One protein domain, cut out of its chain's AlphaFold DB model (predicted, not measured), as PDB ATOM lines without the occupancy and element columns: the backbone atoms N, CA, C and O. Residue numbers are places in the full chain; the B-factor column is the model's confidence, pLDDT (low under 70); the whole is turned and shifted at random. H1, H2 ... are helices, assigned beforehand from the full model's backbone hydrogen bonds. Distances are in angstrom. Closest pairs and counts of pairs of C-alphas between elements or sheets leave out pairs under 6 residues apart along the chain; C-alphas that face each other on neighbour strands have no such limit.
ATOM      1  N   THR A 165     144.406 174.322 146.973       75.12
ATOM      2  CA  THR A 165     145.231 174.581 148.164       75.12
ATOM      3  C   THR A 165     144.739 173.842 149.414       75.12
ATOM      4  O   THR A 165     145.531 173.528 150.300       75.12
ATOM      5  N   SER A 166     143.448 173.498 149.478       68.62
ATOM      6  CA  SER A 166     142.873 172.658 150.533       68.62
ATOM      7  C   SER A 166     143.421 171.227 150.531       68.62
ATOM      8  O   SER A 166     143.657 170.657 151.595       68.62
ATOM      9  N   LEU A 167     143.682 170.656 149.355       76.69
ATOM     10  CA  LEU A 167     144.223 169.307 149.215       76.69
ATOM     11  C   LEU A 167     145.725 169.264 149.530       76.69
ATOM     12  O   LEU A 167     146.212 168.277 150.075       76.69
ATOM     13  N   GLU A 168     146.447 170.360 149.282       77.44
ATOM     14  CA  GLU A 168     147.841 170.510 149.717       77.44
ATOM     15  C   GLU A 168     147.951 170.540 151.250       77.44
ATOM     16  O   GLU A 168     148.835 169.908 151.832       77.44
ATOM     17  N   LEU A 169     147.026 171.237 151.915       80.25
ATOM     18  CA  LEU A 169     146.970 171.310 153.375       80.25
ATOM     19  C   LEU A 169     146.643 169.936 153.974       80.25
ATOM     20  O   LEU A 169     147.325 169.487 154.894       80.25
ATOM     21  N   LEU A 170     145.676 169.224 153.388       80.25
ATOM     22  CA  LEU A 170     145.339 167.863 153.799       80.25
ATOM     23  C   LEU A 170     146.535 166.918 153.625       80.25
ATOM     24  O   LEU A 170     146.863 166.168 154.541       80.25
ATOM     25  N   HIS A 171     147.253 167.012 152.502       78.81
ATOM     26  CA  HIS A 171     148.445 166.202 152.270       78.81
ATOM     27  C   HIS A 171     149.544 166.495 153.302       78.81
ATOM     28  O   HIS A 171     150.112 165.569 153.877       78.81
ATOM     29  N   LYS A 172     149.783 167.769 153.633       89.31
ATOM     30  CA  LYS A 172     150.748 168.166 154.671       89.31
ATOM     31  C   LYS A 172     150.362 167.661 156.063       89.31
ATOM     32  O   LYS A 172     151.228 167.179 156.789       89.31
ATOM     33  N   VAL A 173     149.079 167.714 156.421       89.25
ATOM     34  CA  VAL A 173     148.583 167.172 157.697       89.25
ATOM     35  C   VAL A 173     148.725 165.652 157.727       89.25
ATOM     36  O   VAL A 173     149.256 165.115 158.695       89.25
ATOM     37  N   THR A 174     148.342 164.951 156.657       84.69
ATOM     38  CA  THR A 174     148.511 163.490 156.583       84.69
ATOM     39  C   THR A 174     149.982 163.080 156.651       84.69
ATOM     40  O   THR A 174     150.314 162.163 157.397       84.69
ATOM     41  N   ALA A 175     150.885 163.799 155.977       90.75
ATOM     42  CA  ALA A 175     152.323 163.561 156.057       90.75
ATOM     43  C   ALA A 175     152.859 163.759 157.485       90.75
ATOM     44  O   ALA A 175     153.658 162.954 157.960       90.75
ATOM     45  N   LEU A 176     152.379 164.783 158.197       92.12
ATOM     46  CA  LEU A 176     152.746 165.038 159.589       92.12
ATOM     47  C   LEU A 176     152.238 163.934 160.528       92.12
ATOM     48  O   LEU A 176     152.991 163.471 161.383       92.12
ATOM     49  N   VAL A 177     150.999 163.467 160.346       91.06
ATOM     50  CA  VAL A 177     150.425 162.366 161.138       91.06
ATOM     51  C   VAL A 177     151.167 161.055 160.881       91.06
ATOM     52  O   VAL A 177     151.480 160.339 161.831       91.06
ATOM     53  N   VAL A 178     151.508 160.751 159.624       92.31
ATOM     54  CA  VAL A 178     152.301 159.564 159.269       92.31
ATOM     55  C   VAL A 178     153.706 159.656 159.860       92.31
ATOM     56  O   VAL A 178     154.179 158.681 160.439       92.31
ATOM     57  N   ALA A 179     154.358 160.820 159.797       92.19
ATOM     58  CA  ALA A 179     155.673 161.024 160.401       92.19
ATOM     59  C   ALA A 179     155.642 160.869 161.933       92.19
ATOM     60  O   ALA A 179     156.517 160.217 162.507       92.19
ATOM     61  N   LEU A 180     154.614 161.399 162.605       87.75
ATOM     62  CA  LEU A 180     154.418 161.214 164.048       87.75
ATOM     63  C   LEU A 180     154.128 159.753 164.401       87.75
ATOM     64  O   LEU A 180     154.707 159.214 165.337       87.75
ATOM     65  N   SER A 181     153.289 159.081 163.619       85.69
ATOM     66  CA  SER A 181     152.963 157.670 163.837       85.69
ATOM     67  C   SER A 181     154.182 156.773 163.618       85.69
ATOM     68  O   SER A 181     154.409 155.848 164.391       85.69
ATOM     69  N   LEU A 182     155.011 157.071 162.614       89.31
ATOM     70  CA  LEU A 182     156.243 156.336 162.332       89.31
ATOM     71  C   LEU A 182     157.294 156.550 163.425       89.31
ATOM     72  O   LEU A 182     157.946 155.596 163.842       89.31
ATOM     73  N   THR A 183     157.451 157.781 163.914       87.44
ATOM     74  CA  THR A 183     158.400 158.089 164.995       87.44
ATOM     75  C   THR A 183     157.965 157.467 166.321       87.44
ATOM     76  O   THR A 183     158.788 156.846 166.990       87.44
ATOM     77  N   LEU A 184     156.676 157.535 166.667       83.69
ATOM     78  CA  LEU A 184     156.127 156.879 167.855       83.69
ATOM     79  C   LEU A 184     156.136 155.348 167.733       83.69
ATOM     80  O   LEU A 184     156.455 154.667 168.703       83.69
ATOM     81  N   GLY A 185     155.857 154.798 166.549       85.50
ATOM     82  CA  GLY A 185     155.923 153.361 166.279       85.50
ATOM     83  C   GLY A 185     157.348 152.812 166.363       85.50
ATOM     84  O   GLY A 185     157.578 151.786 167.000       85.50
ATOM     85  N   ALA A 186     158.327 153.529 165.801       82.00
ATOM     86  CA  ALA A 186     159.740 153.186 165.941       82.00
ATOM     87  C   ALA A 186     160.190 153.260 167.408       82.00
ATOM     88  O   ALA A 186     160.909 152.380 167.876       82.00
ATOM     89  N   TYR A 187     159.718 154.258 168.160       75.69
ATOM     90  CA  TYR A 187     160.024 154.390 169.584       75.69
ATOM     91  C   TYR A 187     159.400 153.262 170.422       75.69
ATOM     92  O   TYR A 187     160.069 152.684 171.278       75.69
ATOM     93  N   ALA A 188     158.156 152.876 170.126       73.38
ATOM     94  CA  ALA A 188     157.482 151.754 170.778       73.38
ATOM     95  C   ALA A 188     158.147 150.398 170.479       73.38
ATOM     96  O   ALA A 188     158.088 149.492 171.309       73.38
ATOM     97  N   MET A 189     158.798 150.252 169.319       72.06
ATOM     98  CA  MET A 189     159.549 149.042 168.970       72.06
ATOM     99  C   MET A 189     160.899 148.954 169.700       72.06
ATOM    100  O   MET A 189     161.366 147.856 169.998       72.06
ATOM    101  N   VAL A 190     161.521 150.098 170.003       78.25
ATOM    102  CA  VAL A 190     162.805 150.167 170.721       78.25
ATOM    103  C   VAL A 190     162.627 149.954 172.226       78.25
ATOM    104  O   VAL A 190     163.533 149.429 172.871       78.25
ATOM    105  N   ASP A 191     161.463 150.294 172.787       70.50
ATOM    106  CA  ASP A 191     161.196 150.109 174.211       70.50
ATOM    107  C   ASP A 191     159.814 149.488 174.478       70.50
ATOM    108  O   ASP A 191     158.771 150.149 174.530       70.50
ATOM    109  N   ALA A 192     159.818 148.170 174.697       66.81
ATOM    110  CA  ALA A 192     158.623 147.372 174.962       66.81
ATOM    111  C   ALA A 192     157.864 147.797 176.238       66.81
ATOM    112  O   ALA A 192     156.688 147.453 176.393       66.81
ATOM    113  N   LYS A 193     158.495 148.556 177.150       62.69
ATOM    114  CA  LYS A 193     157.807 149.110 178.326       62.69
ATOM    115  C   LYS A 193     156.887 150.275 177.941       62.69
ATOM    116  O   LYS A 193     155.776 150.359 178.465       62.69
ATOM    117  N   PHE A 194     157.277 151.106 176.971       64.12
ATOM    118  CA  PHE A 194     156.426 152.188 176.455       64.12
ATOM    119  C   PHE A 194     155.256 151.665 175.622       64.12
ATOM    120  O   PHE A 194     154.187 152.268 175.648       64.12
ATOM    121  N   ALA A 195     155.407 150.520 174.951       59.53
ATOM    122  CA  ALA A 195     154.314 149.895 174.205       59.53
ATOM    123  C   ALA A 195     153.115 149.525 175.102       59.53
ATOM    124  O   ALA A 195     151.968 149.680 174.685       59.53
ATOM    125  N   ARG A 196     153.358 149.098 176.354       61.88
ATOM    126  CA  ARG A 196     152.276 148.818 177.316       61.88
ATOM    127  C   ARG A 196     151.560 150.089 177.771       61.88
ATOM    128  O   ARG A 196     150.336 150.118 177.761       61.88
ATOM    129  N   TYR A 197     152.305 151.149 178.077       67.06
ATOM    130  CA  TYR A 197     151.726 152.425 178.507       67.06
ATOM    131  C   TYR A 197     150.979 153.151 177.372       67.06
ATOM    132  O   TYR A 197     149.894 153.700 177.573       67.06
ATOM    133  N   ALA A 198     151.529 153.114 176.155       59.59
ATOM    134  CA  ALA A 198     150.879 153.641 174.960       59.59
ATOM    135  C   ALA A 198     149.623 152.833 174.599       59.59
ATOM    136  O   ALA A 198     148.619 153.427 174.222       59.59
ATOM    137  N   GLY A 199     149.646 151.505 174.769       67.00
ATOM    138  CA  GLY A 199     148.482 150.640 174.561       67.00
ATOM    139  C   GLY A 199     147.341 150.895 175.551       67.00
ATOM    140  O   GLY A 199     146.185 150.954 175.134       67.00
ATOM    141  N   GLU A 200     147.650 151.110 176.834       68.12
ATOM    142  CA  GLU A 200     146.649 151.480 177.851       68.12
ATOM    143  C   GLU A 200     146.062 152.875 177.588       68.12
ATOM    144  O   GLU A 200     144.843 153.038 177.581       68.12
ATOM    145  N   SER A 201     146.907 153.848 177.231       59.50
ATOM    146  CA  SER A 201     146.456 155.198 176.856       59.50
ATOM    147  C   SER A 201     145.588 155.191 175.587       59.50
ATOM    148  O   SER A 201     144.624 155.944 175.493       59.50
ATOM    149  N   LEU A 202     145.888 154.320 174.615       55.12
ATOM    150  CA  LEU A 202     145.112 154.176 173.379       55.12
ATOM    151  C   LEU A 202     143.738 153.532 173.638       55.12
ATOM    152  O   LEU A 202     142.745 153.941 173.041       55.12
ATOM    153  N   MET A 203     143.657 152.554 174.547       59.50
ATOM    154  CA  MET A 203     142.399 151.890 174.916       59.50
ATOM    155  C   MET A 203     141.443 152.820 175.674       59.50
ATOM    156  O   MET A 203     140.234 152.789 175.428       59.50
ATOM    157  N   ASP A 204     141.960 153.710 176.519       53.88
ATOM    158  CA  ASP A 204     141.133 154.722 177.184       53.88
ATOM    159  C   ASP A 204     140.640 155.802 176.209       53.88
ATOM    160  O   ASP A 204     139.492 156.246 176.302       53.88
ATOM    161  N   VAL A 205     141.437 156.123 175.186       48.00
ATOM    162  CA  VAL A 205     141.032 156.985 174.065       48.00
ATOM    163  C   VAL A 205     139.915 156.336 173.237       48.00
ATOM    164  O   VAL A 205     138.924 156.998 172.937       48.00
ATOM    165  N   THR A 206     139.980 155.028 172.952       45.44
ATOM    166  CA  THR A 206     138.918 154.333 172.191       45.44
ATOM    167  C   THR A 206     137.561 154.275 172.903       45.44
ATOM    168  O   THR A 206     136.536 154.135 172.239       45.44
ATOM    169  N   ARG A 207     137.516 154.411 174.239       49.72
ATOM    170  CA  ARG A 207     136.251 154.493 174.999       49.72
ATOM    171  C   ARG A 207     135.642 155.892 175.030       49.72
ATOM    172  O   ARG A 207     134.427 156.002 175.184       49.72
ATOM    173  N   ALA A 208     136.463 156.935 174.923       47.78
ATOM    174  CA  ALA A 208     136.023 158.324 175.014       47.78
ATOM    175  C   ALA A 208     135.406 158.845 173.703       47.78
ATOM    176  O   ALA A 208     134.494 159.672 173.761       47.78
ATOM    177  N   MET A 209     135.813 158.280 172.556       44.38
ATOM    178  CA  MET A 209     135.320 158.604 171.210       44.38
ATOM    179  C   MET A 209     133.864 158.155 170.956       44.38
ATOM    180  O   MET A 209     133.605 157.408 170.015       44.38
TER     181      MET A 209
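AT A GLANCE: This is residues 165 to 209 of the 327 residues of an uncharacterized protein of Candidatus Kaiserbacteria bacterium RIFCSPHIGHO2_02_FULL_49_16 (UniProt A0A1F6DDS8). Two helices meet at their ends in a sharp corner and make a bare V, with a longer arm, H1, and a shorter one, H2, folding back from it. Residues 165 to 183, which belong to H1, stand free, and so do residues 200 to 209, of which 200 to 208 belong to H2. The printed part has 45 residues, is all helix with no named strand, and is only just loose, close to extended, with a radius of gyration of the C-alphas of 13.8 A. It spans 41 by 28 by 6 A and is only just flat.

IN THESE COORDINATES: Find C-alpha 165 at (145.231, 174.581, 148.164); from there H1, residues 165 to 190, runs 37.6 A to C-alpha 190 at (162.805, 150.167, 170.721). After Asp 191, H2, residues 192 to 208, runs 25.1 A to C-alpha 208 at (136.023, 158.324, 175.014).

HOW THE PARTS SIT: Look at Ala 188 and Ala 195, whose C-alphas, 5.0 A apart, are the closest of H1 and H2. The helices only just touch, only at the corner by their link, with 3 pairs of C-alphas within 8 A, from residues 188 to 189 and 194 to 195 alone. They run opposite ways at a steep tilt of 45 degrees. In H1 every O i to N i+4 pair is within hydrogen-bond range; in H2, 11 of 13 are.

THE WHOLE: The C-alphas of Thr 165 and Lys 193, 41.4 A apart, are the two farthest apart. The printed part has no cut, and its link from H1 to H2 is tight. Look in the B-factor column for pLDDT under 70 at residue 166 and residues 192 to 209; the mean of the printed part is 72.7.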